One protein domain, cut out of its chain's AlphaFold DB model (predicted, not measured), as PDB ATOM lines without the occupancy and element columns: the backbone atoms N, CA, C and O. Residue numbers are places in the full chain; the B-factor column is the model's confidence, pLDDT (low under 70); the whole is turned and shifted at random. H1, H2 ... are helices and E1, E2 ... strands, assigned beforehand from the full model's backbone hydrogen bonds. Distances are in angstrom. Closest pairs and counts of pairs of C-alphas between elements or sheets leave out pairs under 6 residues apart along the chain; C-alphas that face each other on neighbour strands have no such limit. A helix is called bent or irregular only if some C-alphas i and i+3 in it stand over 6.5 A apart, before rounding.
ATOM      1  N   ASP A  35     130.829 162.349 159.138       98.69
ATOM      2  CA  ASP A  35     131.685 161.439 159.923       98.69
ATOM      3  C   ASP A  35     132.706 162.178 160.804       98.69
ATOM      4  O   ASP A  35     132.896 161.809 161.958       98.69
ATOM      5  N   SER A  36     133.333 163.243 160.290       98.56
ATOM      6  CA  SER A  36     134.286 164.056 161.055       98.56
ATOM      7  C   SER A  36     133.593 164.791 162.202       98.56
ATOM      8  O   SER A  36     134.125 164.834 163.310       98.56
ATOM      9  N   LEU A  37     132.384 165.313 161.965       98.62
ATOM     10  CA  LEU A  37     131.535 165.886 163.009       98.62
ATOM     11  C   LEU A  37     131.206 164.838 164.077       98.62
ATOM     12  O   LEU A  37     131.352 165.127 165.258       98.62
ATOM     13  N   ALA A  38     130.815 163.620 163.694       98.62
ATOM     14  CA  ALA A  38     130.511 162.553 164.649       98.62
ATOM     15  C   ALA A  38     131.735 162.169 165.500       98.62
ATOM     16  O   ALA A  38     131.618 162.053 166.721       98.62
ATOM     17  N   ASP A  39     132.913 162.037 164.881       98.38
ATOM     18  CA  ASP A  39     134.173 161.780 165.584       98.38
ATOM     19  C   ASP A  39     134.522 162.913 166.567       98.38
ATOM     20  O   ASP A  39     134.787 162.652 167.743       98.38
ATOM     21  N   MET A  40     134.462 164.177 166.134       98.25
ATOM     22  CA  MET A  40     134.755 165.324 167.000       98.25
ATOM     23  C   MET A  40     133.720 165.498 168.118       98.25
ATOM     24  O   MET A  40     134.109 165.773 169.251       98.25
ATOM     25  N   VAL A  41     132.425 165.285 167.851       98.75
ATOM     26  CA  VAL A  41     131.372 165.298 168.884       98.75
ATOM     27  C   VAL A  41     131.641 164.221 169.924       98.75
ATOM     28  O   VAL A  41     131.521 164.489 171.116       98.75
ATOM     29  N   ALA A  42     132.053 163.022 169.513       98.44
ATOM     30  CA  ALA A  42     132.366 161.954 170.452       98.44
ATOM     31  C   ALA A  42     133.608 162.258 171.301       98.44
ATOM     32  O   ALA A  42     133.616 161.967 172.494       98.44
ATOM     33  N   GLN A  43     134.639 162.882 170.728       97.50
ATOM     34  CA  GLN A  43     135.811 163.313 171.496       97.50
ATOM     35  C   GLN A  43     135.503 164.493 172.433       97.50
ATOM     36  O   GLN A  43     135.958 164.483 173.578       97.50
ATOM     37  N   SER A  44     134.703 165.468 171.989       98.31
ATOM     38  CA  SER A  44     134.216 166.576 172.824       98.31
ATOM     39  C   SER A  44     133.329 166.068 173.960       98.31
ATOM     40  O   SER A  44     133.528 166.457 175.109       98.31
ATOM     41  N   PHE A  45     132.438 165.109 173.689       98.56
ATOM     42  CA  PHE A  45     131.653 164.437 174.721       98.56
ATOM     43  C   PHE A  45     132.557 163.776 175.766       98.56
ATOM     44  O   PHE A  45     132.374 164.035 176.951       98.56
ATOM     45  N   SER A  46     133.553 162.981 175.347       97.62
ATOM     46  CA  SER A  46     134.503 162.341 176.267       97.62
ATOM     47  C   SER A  46     135.175 163.352 177.196       97.62
ATOM     48  O   SER A  46     135.188 163.155 178.407       97.62
ATOM     49  N   GLN A  47     135.720 164.439 176.642       97.44
ATOM     50  CA  GLN A  47     136.434 165.446 177.428       97.44
ATOM     51  C   GLN A  47     135.490 166.182 178.388       97.44
ATOM     52  O   GLN A  47     135.778 166.278 179.579       97.44
ATOM     53  N   LYS A  48     134.331 166.645 177.902       98.19
ATOM     54  CA  LYS A  48     133.339 167.331 178.741       98.19
ATOM     55  C   LYS A  48     132.791 166.429 179.841       98.19
ATOM     56  O   LYS A  48     132.578 166.898 180.950       98.19
ATOM     57  N   TYR A  49     132.592 165.147 179.550       98.25
ATOM     58  CA  TYR A  49     132.158 164.158 180.531       98.25
ATOM     59  C   TYR A  49     133.179 163.972 181.657       98.25
ATOM     60  O   TYR A  49     132.807 163.965 182.828       98.25
ATOM     61  N   ILE A  50     134.468 163.900 181.314       97.62
ATOM     62  CA  ILE A  50     135.553 163.836 182.300       97.62
ATOM     63  C   ILE A  50     135.595 165.120 183.141       97.62
ATOM     64  O   ILE A  50     135.634 165.046 184.367       97.62
ATOM     65  N   TYR A  51     135.528 166.292 182.504       97.56
ATOM     66  CA  TYR A  51     135.584 167.577 183.207       97.56
ATOM     67  C   TYR A  51     134.374 167.823 184.109       97.56
ATOM     68  O   TYR A  51     134.542 168.327 185.217       97.56
ATOM     69  N   GLU A  52     133.164 167.448 183.686       98.00
ATOM     70  CA  GLU A  52     131.985 167.588 184.542       98.00
ATOM     71  C   GLU A  52     132.070 166.639 185.745       98.00
ATOM     72  O   GLU A  52     131.759 167.047 186.864       98.00
ATOM     73  N   ALA A  53     132.589 165.418 185.561       97.44
ATOM     74  CA  ALA A  53     132.851 164.514 186.677       97.44
ATOM     75  C   ALA A  53     133.880 165.095 187.663       97.44
ATOM     76  O   ALA A  53     133.650 165.044 188.867       97.44
ATOM     77  N   TRP A  54     134.978 165.694 187.189       97.31
ATOM     78  CA  TRP A  54     135.964 166.354 188.060       97.31
ATOM     79  C   TRP A  54     135.395 167.566 188.791       97.31
ATOM     80  O   TRP A  54     135.675 167.769 189.968       97.31
ATOM     81  N   LYS A  55     134.545 168.347 188.125       97.44
ATOM     82  CA  LYS A  55     133.863 169.488 188.736       97.44
ATOM     83  C   LYS A  55     132.891 169.063 189.841       97.44
ATOM     84  O   LYS A  55     132.797 169.746 190.857       97.44
ATOM     85  N   MET A  56     132.157 167.967 189.643       97.62
ATOM     86  CA  MET A  56     131.226 167.429 190.643       97.62
ATOM     87  C   MET A  56     131.941 166.684 191.780       97.62
ATOM     88  O   MET A  56     131.457 166.702 192.910       97.62
ATOM     89  N   PHE A  57     133.083 166.057 191.485       97.31
ATOM     90  CA  PHE A  57     133.875 165.239 192.408       97.31
ATOM     91  C   PHE A  57     135.363 165.628 192.333       97.31
ATOM     92  O   PHE A  57     136.150 164.942 191.668       97.31
ATOM     93  N   PRO A  58     135.772 166.727 192.994       95.69
ATOM     94  CA  PRO A  58     137.143 167.240 192.927       95.69
ATOM     95  C   PRO A  58     138.219 166.233 193.359       95.69
ATOM     96  O   PRO A  58     139.352 166.288 192.895       95.69
ATOM     97  N   GLU A  59     137.881 165.256 194.202       95.12
ATOM     98  CA  GLU A  59     138.784 164.170 194.599       95.12
ATOM     99  C   GLU A  59     139.211 163.246 193.441       95.12
ATOM    100  O   GLU A  59     140.153 162.462 193.591       95.12
ATOM    101  N   LEU A  60     138.522 163.314 192.296       94.06
ATOM    102  CA  LEU A  60     138.833 162.563 191.079       94.06
ATOM    103  C   LEU A  60     139.763 163.325 190.118       94.06
ATOM    104  O   LEU A  60     140.328 162.705 189.212       94.06
ATOM    105  N   GLU A  61     139.906 164.639 190.296       92.12
ATOM    106  CA  GLU A  61     140.528 165.552 189.334       92.12
ATOM    107  C   GLU A  61     141.912 165.073 188.861       92.12
ATOM    108  O   GLU A  61     142.751 164.636 189.652       92.12
ATOM    109  N   ASN A  62     142.137 165.123 187.542       86.31
ATOM    110  CA  ASN A  62     143.370 164.713 186.856       86.31
ATOM    111  C   ASN A  62     143.831 163.263 187.097       86.31
ATOM    112  O   ASN A  62     144.942 162.903 186.707       86.31
ATOM    113  N   LYS A  63     143.008 162.409 187.724       85.56
ATOM    114  CA  LYS A  63     143.448 161.068 188.138       85.56
ATOM    115  C   LYS A  63     142.473 159.948 187.809       85.56
ATOM    116  O   LYS A  63     142.888 158.897 187.333       85.56
ATOM    117  N   TYR A  64     141.190 160.153 188.079       91.69
ATOM    118  CA  TYR A  64     140.148 159.150 187.874       91.69
ATOM    119  C   TYR A  64     138.915 159.804 187.260       91.69
ATOM    120  O   TYR A  64     138.699 161.000 187.397       91.69
ATOM    121  N   PHE A  65     138.089 159.030 186.570       94.50
ATOM    122  CA  PHE A  65     136.785 159.487 186.096       94.50
ATOM    123  C   PHE A  65     135.886 158.276 185.827       94.50
ATOM    124  O   PHE A  65     136.398 157.182 185.569       94.50
ATOM    125  N   PRO A  66     134.554 158.432 185.901       93.81
ATOM    126  CA  PRO A  66     133.640 157.306 185.768       93.81
ATOM    127  C   PRO A  66     133.765 156.639 184.401       93.81
ATOM    128  O   PRO A  66     134.004 157.304 183.393       93.81
ATOM    129  N   ASN A  67     133.584 155.322 184.339       93.06
ATOM    130  CA  ASN A  67     133.818 154.610 183.094       93.06
ATOM    131  C   ASN A  67     132.738 154.908 182.038       93.06
ATOM    132  O   ASN A  67     131.546 155.013 182.354       93.06
ATOM    133  N   PHE A  68     133.157 155.004 180.773       94.12
ATOM    134  CA  PHE A  68     132.273 155.273 179.645       94.12
ATOM    135  C   PHE A  68     132.811 154.727 178.306       94.12
ATOM    136  O   PHE A  68     133.999 154.458 178.143       94.12
ATOM    137  N   SER A  69     131.912 154.576 177.335       94.31
ATOM    138  CA  SER A  69     132.175 154.304 175.920       94.31
ATOM    139  C   SER A  69     131.019 154.889 175.115       94.31
ATOM    140  O   SER A  69     129.916 154.344 175.145       94.31
ATOM    141  N   ALA A  70     131.269 155.995 174.421       95.69
ATOM    142  CA  ALA A  70     130.336 156.745 173.579       95.69
ATOM    143  C   ALA A  70     130.748 156.709 172.092       95.69
ATOM    144  O   ALA A  70     130.407 157.582 171.301       95.69
ATOM    145  N   ASP A  71     131.483 155.677 171.688       95.38
ATOM    146  CA  ASP A  71     132.037 155.493 170.343       95.38
ATOM    147  C   ASP A  71     131.002 155.048 169.290       95.38
ATOM    148  O   ASP A  71     131.363 154.611 168.202       95.38
ATOM    149  N   LYS A  72     129.703 155.102 169.620       96.81
ATOM    150  CA  LYS A  72     128.581 154.824 168.703       96.81
ATOM    151  C   LYS A  72     127.704 156.065 168.518       96.81
ATOM    152  O   LYS A  72     126.521 155.956 168.198       96.81
ATOM    153  N   ILE A  73     128.275 157.252 168.730       98.56
ATOM    154  CA  ILE A  73     127.605 158.495 168.359       98.56
ATOM    155  C   ILE A  73     127.401 158.520 166.843       98.56
ATOM    156  O   ILE A  73     128.322 158.267 166.063       98.56
ATOM    157  N   THR A  74     126.162 158.790 166.445       98.56
ATOM    158  CA  THR A  74     125.729 158.848 165.049       98.56
ATOM    159  C   THR A  74     124.905 160.111 164.834       98.56
ATOM    160  O   THR A  74     124.012 160.417 165.622       98.56
ATOM    161  N   LEU A  75     125.192 160.837 163.760       98.62
ATOM    162  CA  LEU A  75     124.462 162.019 163.319       98.62
ATOM    163  C   LEU A  75     123.698 161.643 162.049       98.62
ATOM    164  O   LEU A  75     124.274 161.616 160.964       98.62
ATOM    165  N   ALA A  76     122.419 161.296 162.181       98.19
ATOM    166  CA  ALA A  76     121.574 161.005 161.029       98.19
ATOM    167  C   ALA A  76     121.026 162.315 160.455       98.19
ATOM    168  O   ALA A  76     120.333 163.050 161.162       98.19
ATOM    169  N   GLY A  77     121.369 162.610 159.201       97.50
ATOM    170  CA  GLY A  77     121.119 163.904 158.580       97.50
ATOM    171  C   GLY A  77     119.653 164.330 158.521       97.50
ATOM    172  O   GLY A  77     118.729 163.517 158.508       97.50
ATOM    173  N   ALA A  78     119.466 165.644 158.467       97.50
ATOM    174  CA  ALA A  78     118.195 166.293 158.202       97.50
ATOM    175  C   ALA A  78     117.731 166.038 156.761       97.50
ATOM    176  O   ALA A  78     118.502 165.637 155.892       97.50
ATOM    177  N   SER A  79     116.462 166.332 156.495       96.25
ATOM    178  CA  SER A  79     115.943 166.457 155.134       96.25
ATOM    179  C   SER A  79     115.650 167.925 154.863       96.25
ATOM    180  O   SER A  79     114.777 168.501 155.511       96.25
ATOM    181  N   SER A  80     116.370 168.527 153.916       94.81
ATOM    182  CA  SER A  80     116.144 169.904 153.470       94.81
ATOM    183  C   SER A  80     115.739 169.970 152.001       94.81
ATOM    184  O   SER A  80     116.308 169.251 151.176       94.81
ATOM    185  N   VAL A  81     114.832 170.883 151.659       93.38
ATOM    186  CA  VAL A  81     114.499 171.247 150.274       93.38
ATOM    187  C   VAL A  81     114.614 172.754 150.075       93.38
ATOM    188  O   VAL A  81     114.428 173.532 151.009       93.38
ATOM    189  N   ILE A  82     114.930 173.155 148.845       89.06
ATOM    190  CA  ILE A  82     114.924 174.555 148.418       89.06
ATOM    191  C   ILE A  82     113.698 174.724 147.521       89.06
ATOM    192  O   ILE A  82     113.647 174.131 146.445       89.06
ATOM    193  N   ASP A  83     112.716 175.500 147.972       86.12
ATOM    194  CA  ASP A  83     111.477 175.776 147.243       86.12
ATOM    195  C   ASP A  83     111.303 177.286 147.061       86.12
ATOM    196  O   ASP A  83     111.244 178.037 148.035       86.12
ATOM    197  N   ASN A  84     111.262 177.751 145.809       81.50
ATOM    198  CA  ASN A  84     111.145 179.171 145.452       81.50
ATOM    199  C   ASN A  84     112.128 180.093 146.210       81.50
ATOM    200  O   ASN A  84     111.753 181.163 146.692       81.50
ATOM    201  N   GLY A  85     113.385 179.655 146.357       80.00
ATOM    202  CA  GLY A  85     114.433 180.391 147.078       80.00
ATOM    203  C   GLY A  85     114.317 180.344 148.607       80.00
ATOM    204  O   GLY A  85     115.111 180.973 149.298       80.00
ATOM    205  N   LYS A  86     113.350 179.600 149.159       87.69
ATOM    206  CA  LYS A  86     113.215 179.364 150.599       87.69
ATOM    207  C   LYS A  86     113.769 177.998 150.967       87.69
ATOM    208  O   LYS A  86     113.478 176.998 150.314       87.69
ATOM    209  N   ILE A  87     114.531 177.957 152.052       94.19
ATOM    210  CA  ILE A  87     115.045 176.718 152.631       94.19
ATOM    211  C   ILE A  87     114.001 176.170 153.601       94.19
ATOM    212  O   ILE A  87     113.586 176.861 154.531       94.19
ATOM    213  N   ILE A  88     113.581 174.926 153.388       94.75
ATOM    214  CA  ILE A  88     112.624 174.219 154.240       94.75
ATOM    215  C   ILE A  88     113.311 172.976 154.801       94.75
ATOM    216  O   ILE A  88     113.783 172.127 154.044       94.75
ATOM    217  N   ILE A  89     113.348 172.857 156.129       96.62
ATOM    218  CA  ILE A  89     113.821 171.658 156.829       96.62
ATOM    219  C   ILE A  89     112.611 170.773 157.141       96.62
ATOM    220  O   ILE A  89     111.848 171.060 158.060       96.62
ATOM    221  N   ASN A  90     112.431 169.705 156.366       95.56
ATOM    222  CA  ASN A  90     111.318 168.759 156.507       95.56
ATOM    223  C   ASN A  90     111.486 167.845 157.726       95.56
ATOM    224  O   ASN A  90     110.515 167.531 158.409       95.56
ATOM    225  N   SER A  91     112.724 167.425 157.992       96.94
ATOM    226  CA  SER A  91     113.078 166.565 159.125       96.94
ATOM    227  C   SER A  91     114.383 167.051 159.749       96.94
ATOM    228  O   SER A  91     115.296 167.392 158.995       96.94
ATOM    229  N   PRO A  92     114.512 167.063 161.087       97.50
ATOM    230  CA  PRO A  92     115.726 167.498 161.768       97.50
ATOM    231  C   PRO A  92     116.841 166.454 161.658       97.50
ATOM    232  O   PRO A  92     116.596 165.282 161.360       97.50
ATOM    233  N   VAL A  93     118.062 166.869 161.986       98.38
ATOM    234  CA  VAL A  93     119.160 165.948 162.284       98.38
ATOM    235  C   VAL A  93     118.787 165.153 163.534       98.38
ATOM    236  O   VAL A  93     118.397 165.732 164.548       98.38
ATOM    237  N   ASN A  94     118.932 163.832 163.491       98.38
ATOM    238  CA  ASN A  94     118.785 162.974 164.662       98.38
ATOM    239  C   ASN A  94     120.176 162.593 165.180       98.38
ATOM    240  O   ASN A  94     120.847 161.729 164.615       98.38
ATOM    241  N   ALA A  95     120.607 163.247 166.256       98.56
ATOM    242  CA  ALA A  95     121.852 162.949 166.943       98.56
ATOM    243  C   ALA A  95     121.614 161.867 168.003       98.56
ATOM    244  O   ALA A  95     120.844 162.044 168.949       98.56
ATOM    245  N   LEU A  96     122.265 160.725 167.828       98.50
ATOM    246  CA  LEU A  96     122.089 159.545 168.662       98.50
ATOM    247  C   LEU A  96     123.373 159.291 169.440       98.50
ATOM    248  O   LEU A  96     124.431 159.130 168.835       98.50
ATOM    249  N   LEU A  97     123.270 159.209 170.763       98.50
ATOM    250  CA  LEU A  97     124.319 158.675 171.621       98.50
ATOM    251  C   LEU A  97     123.906 157.271 172.048       98.50
ATOM    252  O   LEU A  97     122.860 157.085 172.660       98.50
ATOM    253  N   MET A  98     124.726 156.277 171.725       96.88
ATOM    254  CA  MET A  98     124.559 154.900 172.185       96.88
ATOM    255  C   MET A  98     125.864 154.469 172.836       96.88
ATOM    256  O   MET A  98     126.937 154.654 172.261       96.88
ATOM    257  N   GLY A  99     125.803 153.917 174.043       93.44
ATOM    258  CA  GLY A  99     127.038 153.650 174.764       93.44
ATOM    259  C   GLY A  99     126.867 152.964 176.103       93.44
ATOM    260  O   GLY A  99     125.769 152.900 176.654       93.44
ATOM    261  N   LYS A 100     127.988 152.477 176.636       93.44
ATOM    262  CA  LYS A 100     128.077 152.050 178.033       93.44
ATOM    263  C   LYS A 100     128.617 153.214 178.838       93.44
ATOM    264  O   LYS A 100     129.790 153.527 178.683       93.44
ATOM    265  N   ILE A 101     127.790 153.889 179.623       95.44
ATOM    266  CA  ILE A 101     128.168 155.146 180.278       95.44
ATOM    267  C   ILE A 101     127.649 155.114 181.707       95.44
ATOM    268  O   ILE A 101     126.475 154.817 181.940       95.44
ATOM    269  N   THR A 102     128.530 155.410 182.658       95.69
ATOM    270  CA  THR A 102     128.126 155.655 184.043       95.69
ATOM    271  C   THR A 102     127.255 156.912 184.068       95.69
ATOM    272  O   THR A 102     127.682 157.966 183.627       95.69
ATOM    273  N   GLN A 103     126.002 156.818 184.506       95.62
ATOM    274  CA  GLN A 103     125.081 157.970 184.457       95.62
ATOM    275  C   GLN A 103     125.062 158.766 185.760       95.62
ATOM    276  O   GLN A 103     124.680 159.930 185.768       95.62
ATOM    277  N   LYS A 104     125.489 158.147 186.860       95.62
ATOM    278  CA  LYS A 104     125.480 158.740 188.191       95.62
ATOM    279  C   LYS A 104     126.581 158.153 189.062       95.62
ATOM    280  O   LYS A 104     127.055 157.049 188.793       95.62
ATOM    281  N   ILE A 105     126.930 158.868 190.125       96.50
ATOM    282  CA  ILE A 105     127.735 158.349 191.235       96.50
ATOM    283  C   ILE A 105     126.907 158.536 192.508       96.50
ATOM    284  O   ILE A 105     126.600 159.664 192.896       96.50
ATOM    285  N   GLY A 106     126.492 157.431 193.129       95.00
ATOM    286  CA  GLY A 106     125.491 157.457 194.197       95.00
ATOM    287  C   GLY A 106     124.146 157.990 193.691       95.00
ATOM    288  O   GLY A 106     123.502 157.367 192.837       95.00
ATOM    289  N   ASP A 107     123.745 159.151 194.207       96.06
ATOM    290  CA  ASP A 107     122.502 159.846 193.844       96.06
ATOM    291  C   ASP A 107     122.726 161.071 192.941       96.06
ATOM    292  O   ASP A 107     121.766 161.721 192.531       96.06
ATOM    293  N   ILE A 108     123.980 161.390 192.604       97.69
ATOM    294  CA  ILE A 108     124.330 162.555 191.785       97.69
ATOM    295  C   ILE A 108     124.351 162.151 190.308       97.69
ATOM    296  O   ILE A 108     125.177 161.333 189.900       97.69
ATOM    297  N   ASP A 109     123.452 162.740 189.519       97.25
ATOM    298  CA  ASP A 109     123.385 162.594 188.059       97.25
ATOM    299  C   ASP A 109     124.520 163.378 187.379       97.25
ATOM    300  O   ASP A 109     124.716 164.564 187.649       97.25
ATOM    301  N   LEU A 110     125.254 162.717 186.480       97.38
ATOM    302  CA  LEU A 110     126.353 163.313 185.712       97.38
ATOM    303  C   LEU A 110     125.866 164.141 184.511       97.38
ATOM    304  O   LEU A 110     126.669 164.785 183.844       97.38
ATOM    305  N   GLY A 111     124.570 164.129 184.193       97.25
ATOM    306  CA  GLY A 111     123.982 164.981 183.160       97.25
ATOM    307  C   GLY A 111     124.357 164.582 181.731       97.25
ATOM    308  O   GLY A 111     124.550 165.452 180.880       97.25
ATOM    309  N   VAL A 112     124.444 163.276 181.444       97.81
ATOM    310  CA  VAL A 112     124.938 162.719 180.164       97.81
ATOM    311  C   VAL A 112     124.290 163.359 178.925       97.81
ATOM    312  O   VAL A 112     125.005 163.742 178.000       97.81
ATOM    313  N   ASP A 113     122.961 163.524 178.893       97.44
ATOM    314  CA  ASP A 113     122.279 164.127 177.729       97.44
ATOM    315  C   ASP A 113     122.639 165.608 177.535       97.44
ATOM    316  O   ASP A 113     122.831 166.072 176.408       97.44
ATOM    317  N   ASN A 114     122.794 166.353 178.634       98.25
ATOM    318  CA  ASN A 114     123.201 167.753 178.576       98.25
ATOM    319  C   ASN A 114     124.660 167.892 178.117       98.25
ATOM    320  O   ASN A 114     124.979 168.771 177.322       98.25
ATOM    321  N   ILE A 115     125.544 166.993 178.544       98.69
ATOM    322  CA  ILE A 115     126.929 166.960 178.060       98.69
ATOM    323  C   ILE A 115     126.964 166.650 176.558       98.69
ATOM    324  O   ILE A 115     127.687 167.308 175.810       98.69
ATOM    325  N   PHE A 116     126.131 165.713 176.093       98.69
ATOM    326  CA  PHE A 116     125.996 165.412 174.667       98.69
ATOM    327  C   PHE A 116     125.484 166.614 173.864       98.69
ATOM    328  O   PHE A 116     126.038 166.918 172.807       98.69
ATOM    329  N   LYS A 117     124.500 167.359 174.390       98.56
ATOM    330  CA  LYS A 117     124.064 168.643 173.818       98.56
ATOM    331  C   LYS A 117     125.231 169.608 173.637       98.56
ATOM    332  O   LYS A 117     125.434 170.111 172.537       98.56
ATOM    333  N   LEU A 118     125.979 169.863 174.708       98.56
ATOM    334  CA  LEU A 118     127.067 170.842 174.707       98.56
ATOM    335  C   LEU A 118     128.210 170.431 173.771       98.56
ATOM    336  O   LEU A 118     128.823 171.294 173.150       98.56
ATOM    337  N   ALA A 119     128.485 169.130 173.646       98.69
ATOM    338  CA  ALA A 119     129.468 168.606 172.701       98.69
ATOM    339  C   ALA A 119     129.044 168.827 171.240       98.69
ATOM    340  O   ALA A 119     129.853 169.268 170.425       98.69
ATOM    341  N   ILE A 120     127.769 168.569 170.912       98.69
ATOM    342  CA  ILE A 120     127.206 168.858 169.584       98.69
ATOM    343  C   ILE A 120     127.313 170.348 169.276       98.69
ATOM    344  O   ILE A 120     127.837 170.714 168.226       98.69
ATOM    345  N   GLU A 121     126.833 171.194 170.191       98.44
ATOM    346  CA  GLU A 121     126.795 172.641 169.985       98.44
ATOM    347  C   GLU A 121     128.199 173.223 169.800       98.44
ATOM    348  O   GLU A 121     128.431 173.984 168.869       98.44
ATOM    349  N   GLU A 122     129.168 172.821 170.625       97.94
ATOM    350  CA  GLU A 122     130.549 173.272 170.468       97.94
ATOM    351  C   GLU A 122     131.134 172.891 169.104       97.94
ATOM    352  O   GLU A 122     131.680 173.746 168.400       97.94
ATOM    353  N   VAL A 123     131.051 171.610 168.741       98.56
ATOM    354  CA  VAL A 123     131.709 171.094 167.537       98.56
ATOM    355  C   VAL A 123     131.052 171.661 166.290       98.56
ATOM    356  O   VAL A 123     131.745 172.190 165.424       98.56
ATOM    357  N   MET A 124     129.724 171.588 166.196       98.19
ATOM    358  CA  MET A 124     129.013 172.025 164.999       98.19
ATOM    359  C   MET A 124     129.094 173.541 164.815       98.19
ATOM    360  O   MET A 124     129.329 173.977 163.693       98.19
ATOM    361  N   SER A 125     129.016 174.350 165.877       97.50
ATOM    362  CA  SER A 125     129.183 175.806 165.749       97.50
ATOM    363  C   SER A 125     130.588 176.183 165.275       97.50
ATOM    364  O   SER A 125     130.727 176.979 164.346       97.50
ATOM    365  N   LYS A 126     131.636 175.571 165.851       96.44
ATOM    366  CA  LYS A 126     133.035 175.821 165.455       96.44
ATOM    367  C   LYS A 126     133.349 175.321 164.038       96.44
ATOM    368  O   LYS A 126     134.174 175.917 163.351       96.44
ATOM    369  N   CYS A 127     132.731 174.221 163.604       97.44
ATOM    370  CA  CYS A 127     133.027 173.604 162.308       97.44
ATOM    371  C   CYS A 127     132.174 174.161 161.167       97.44
ATOM    372  O   CYS A 127     132.682 174.284 160.056       97.44
ATOM    373  N   LEU A 128     130.894 174.468 161.399       97.19
ATOM    374  CA  LEU A 128     129.951 174.907 160.360       97.19
ATOM    375  C   LEU A 128     129.872 176.433 160.219       97.19
ATOM    376  O   LEU A 128     129.402 176.921 159.189       97.19
ATOM    377  N   HIS A 129     130.362 177.183 161.214       95.75
ATOM    378  CA  HIS A 129     130.330 178.655 161.256       95.75
ATOM    379  C   HIS A 129     128.916 179.245 161.193       95.75
ATOM    380  O   HIS A 129     128.705 180.339 160.677       95.75
ATOM    381  N   THR A 130     127.935 178.507 161.701       95.31
ATOM    382  CA  THR A 130     126.548 178.950 161.870       95.31
ATOM    383  C   THR A 130     125.933 178.212 163.051       95.31
ATOM    384  O   THR A 130     126.350 177.099 163.361       95.31
ATOM    385  N   ASP A 131     124.930 178.820 163.676       96.94
ATOM    386  CA  ASP A 131     124.118 178.238 164.744       96.94
ATOM    387  C   ASP A 131     122.700 177.869 164.283       96.94
ATOM    388  O   ASP A 131     121.927 177.308 165.062       96.94
ATOM    389  N   ASP A 132     122.359 178.124 163.016       95.19
ATOM    390  CA  ASP A 132     121.007 177.914 162.478       95.19
ATOM    391  C   ASP A 132     120.566 176.448 162.559       95.19
ATOM    392  O   ASP A 132     119.377 176.142 162.655       95.19
ATOM    393  N   TYR A 133     121.527 175.522 162.587       95.62
ATOM    394  CA  TYR A 133     121.271 174.096 162.754       95.62
ATOM    395  C   TYR A 133     120.643 173.759 164.118       95.62
ATOM    396  O   TYR A 133     119.966 172.737 164.227       95.62
ATOM    397  N   LYS A 134     120.855 174.570 165.170       97.06
ATOM    398  CA  LYS A 134     120.544 174.204 166.568       97.06
ATOM    399  C   LYS A 134     119.067 173.884 166.785       97.06
ATOM    400  O   LYS A 134     118.740 172.925 167.478       97.06
ATOM    401  N   GLN A 135     118.173 174.643 166.150       95.44
ATOM    402  CA  GLN A 135     116.723 174.411 166.220       95.44
ATOM    403  C   GLN A 135     116.263 173.173 165.425       95.44
ATOM    404  O   GLN A 135     115.119 172.743 165.548       95.44
ATOM    405  N   HIS A 136     117.151 172.592 164.617       97.00
ATOM    406  CA  HIS A 136     116.898 171.449 163.744       97.00
ATOM    407  C   HIS A 136     117.671 170.197 164.183       97.00
ATOM    408  O   HIS A 136     117.947 169.327 163.357       97.00
ATOM    409  N   ILE A 137     118.009 170.084 165.472       97.56
ATOM    410  CA  ILE A 137     118.605 168.877 166.059       97.56
ATOM    411  C   ILE A 137     117.649 168.247 167.065       97.56
ATOM    412  O   ILE A 137     117.270 168.852 168.066       97.56
ATOM    413  N   HIS A 138     117.346 166.970 166.853       98.00
ATOM    414  CA  HIS A 138     116.749 166.092 167.850       98.00
ATOM    415  C   HIS A 138     117.824 165.173 168.424       98.00
ATOM    416  O   HIS A 138     118.524 164.488 167.680       98.00
ATOM    417  N   ARG A 139     117.945 165.130 169.753       97.06
ATOM    418  CA  ARG A 139     118.886 164.239 170.443       97.06
ATOM    419  C   ARG A 139     118.162 163.050 171.054       97.06
ATOM    420  O   ARG A 139     117.051 163.197 171.563       97.06
ATOM    421  N   LYS A 140     118.804 161.883 171.036       97.50
ATOM    422  CA  LYS A 140     118.409 160.727 171.848       97.50
ATOM    423  C   LYS A 140     119.636 160.062 172.449       97.50
ATOM    424  O   LYS A 140     120.589 159.754 171.734       97.50
ATOM    425  N   THR A 141     119.557 159.787 173.744       97.44
ATOM    426  CA  THR A 141     120.621 159.152 174.517       97.44
ATOM    427  C   THR A 141     120.163 157.768 174.977       97.44
ATOM    428  O   THR A 141     119.183 157.632 175.702       97.44
ATOM    429  N   TYR A 142     120.888 156.737 174.553       95.44
ATOM    430  CA  TYR A 142     120.730 155.341 174.953       95.44
ATOM    431  C   TYR A 142     121.993 154.895 175.701       95.44
ATOM    432  O   TYR A 142     122.842 154.169 175.174       95.44
ATOM    433  N   ALA A 143     122.134 155.386 176.932       91.50
ATOM    434  CA  ALA A 143     123.216 155.016 177.832       91.50
ATOM    435  C   ALA A 143     122.804 153.801 178.672       91.50
ATOM    436  O   ALA A 143     121.818 153.843 179.408       91.50
ATOM    437  N   VAL A 144     123.574 152.717 178.582       90.25
ATOM    438  CA  VAL A 144     123.413 151.552 179.460       90.25
ATOM    439  C   VAL A 144     124.517 151.543 180.513       90.25
ATOM    440  O   VAL A 144     125.674 151.826 180.215       90.25
ATOM    441  N   ASN A 145     124.173 151.191 181.749       79.56
ATOM    442  CA  ASN A 145     125.100 151.108 182.886       79.56
ATOM    443  C   ASN A 145     125.330 149.656 183.346       79.56
ATOM    444  O   ASN A 145     125.724 149.398 184.480       79.56
ATOM    445  N   LEU A 146     125.056 148.686 182.472       74.62
ATOM    446  CA  LEU A 146     125.205 147.270 182.787       74.62
ATOM    447  C   LEU A 146     126.681 146.862 182.700       74.62
ATOM    448  O   LEU A 146     127.290 146.893 181.624       74.62
ATOM    449  N   ALA A 147     127.243 146.432 183.830       67.75
ATOM    450  CA  ALA A 147     128.470 145.648 183.843       67.75
ATOM    451  C   ALA A 147     128.186 144.255 183.251       67.75
ATOM    452  O   ALA A 147     127.103 143.700 183.449       67.75
ATOM    453  N   GLY A 148     129.132 143.707 182.480       65.62
ATOM    454  CA  GLY A 148     129.046 142.307 182.056       65.62
ATOM    455  C   GLY A 148     129.059 141.379 183.274       65.62
ATOM    456  O   GLY A 148     129.466 141.793 184.356       65.62
ATOM    457  N   VAL A 149     128.625 140.126 183.116       67.44
ATOM    458  CA  VAL A 149     128.643 139.123 184.207       67.44
ATOM    459  C   VAL A 149     130.042 138.902 184.802       67.44
ATOM    460  O   VAL A 149     130.177 138.436 185.927       67.44
ATOM    461  N   ASP A 150     131.071 139.254 184.038       67.81
ATOM    462  CA  ASP A 150     132.496 139.203 184.341       67.81
ATOM    463  C   ASP A 150     133.033 140.463 185.046       67.81
ATOM    464  O   ASP A 150     134.190 140.480 185.463       67.81
ATOM    465  N   ARG A 151     132.224 141.521 185.199       72.38
ATOM    466  CA  ARG A 151     132.616 142.778 185.851       72.38
ATOM    467  C   ARG A 151     131.676 143.135 186.998       72.38
ATOM    468  O   ARG A 151     130.461 142.985 186.919       72.38
ATOM    469  N   GLY A 152     132.243 143.667 188.079       75.25
ATOM    470  CA  GLY A 152     131.456 144.151 189.210       75.25
ATOM    471  C   GLY A 152     130.538 145.307 188.805       75.25
ATOM    472  O   GLY A 152     130.943 146.203 188.067       75.25
ATOM    473  N   LYS A 153     129.312 145.327 189.346       81.12
ATOM    474  CA  LYS A 153     128.306 146.385 189.114       81.12
ATOM    475  C   LYS A 153     128.874 147.807 189.291       81.12
ATOM    476  O   LYS A 153     128.559 148.705 188.515       81.12
ATOM    477  N   LYS A 154     129.777 147.966 190.262       85.25
ATOM    478  CA  LYS A 154     130.457 149.215 190.644       85.25
ATOM    479  C   LYS A 154     131.202 149.902 189.492       85.25
ATOM    480  O   LYS A 154     131.407 151.106 189.537       85.25
ATOM    481  N   PHE A 155     131.574 149.159 188.448       86.00
ATOM    482  CA  PHE A 155     132.322 149.686 187.305       86.00
ATOM    483  C   PHE A 155     131.515 150.678 186.446       86.00
ATOM    484  O   PHE A 155     132.101 151.565 185.829       86.00
TER     485      PHE A 155
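AT A GLANCE: This is residues 35 to 155 of the 426 residues of an uncharacterized protein of uncultured bacterium (gcode 4) (UniProt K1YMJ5). A narrow three-stranded sheet, E1 E4 E5, has helices H1 and H2 crossing each other over one face, the other face bare; beyond one end the hairpin E2 E3 runs on as a thin arm whose tip, residues 82 to 87, sticks out. The printed part has 121 residues, with three named helices and five named strands in the order H1 E1 E2 E3 E4 H2 H3 E5; the class is mixed, and so is the sheet E1 E4 E5. It is only just loose, close to compact, with a radius of gyration of the C-alphas of 16.8 A, and spans 59 by 30 by 25 A.

IN THESE COORDINATES: E4 is residues 93 to 101, 22.8 A long; E1 is 74 to 76 and E5 is 137 to 144, 22.4 A, ending at C-alpha 144 (123.413, 151.552, 179.460). H1, residues 35 to 56, runs 31.3 A from C-alpha 35 (131.685, 161.439, 159.923); H2 is 112 to 128, 23.8 A. E2 is 79 to 83, E3 86 to 91 and H3 132 to 136.

HOW THE PARTS SIT: Inner strand E4 is antiparallel to E1 (N 76 and O 94, 2.9 A) and parallel to E5 (N 140 and O 95, 2.9 A). E4, H2 H3, E5 form a strand-helix-strand unit, parallel neighbour strands with helices between, its crossover right-handed. H1 and H2 are on the same face, at heights over the sheet of 10.5 A and 10.3 A: two layers, helices and sheet. They touch at a steep tilt of 47 degrees, opposite ways, the closest C-alphas being those of Phe 45 and Ala 119, 5.1 A. H3, only just irregular with C-alphas 132 and 135 6.7 A apart, only grazes the sheet with residues 133 to 136. E1 runs on into E2 at 30 degrees and E3 into E4 at 36 degrees; E2 and E3 are an antiparallel hairpin, N 81 and O 88 at 2.9 A. Every O i to N i+4 pair is within hydrogen-bond range in H1 and H2; in H3 0 of 1 is, and 1 of 2 O i to N i+3 pairs.

THE WHOLE: The C-alphas farthest apart, of Asn 84 and Asp 150, are 59.7 A apart. The printed part has no cut; the link H1 to E1, 17 residues, is long. Residues 147 to 150 have pLDDT under 70.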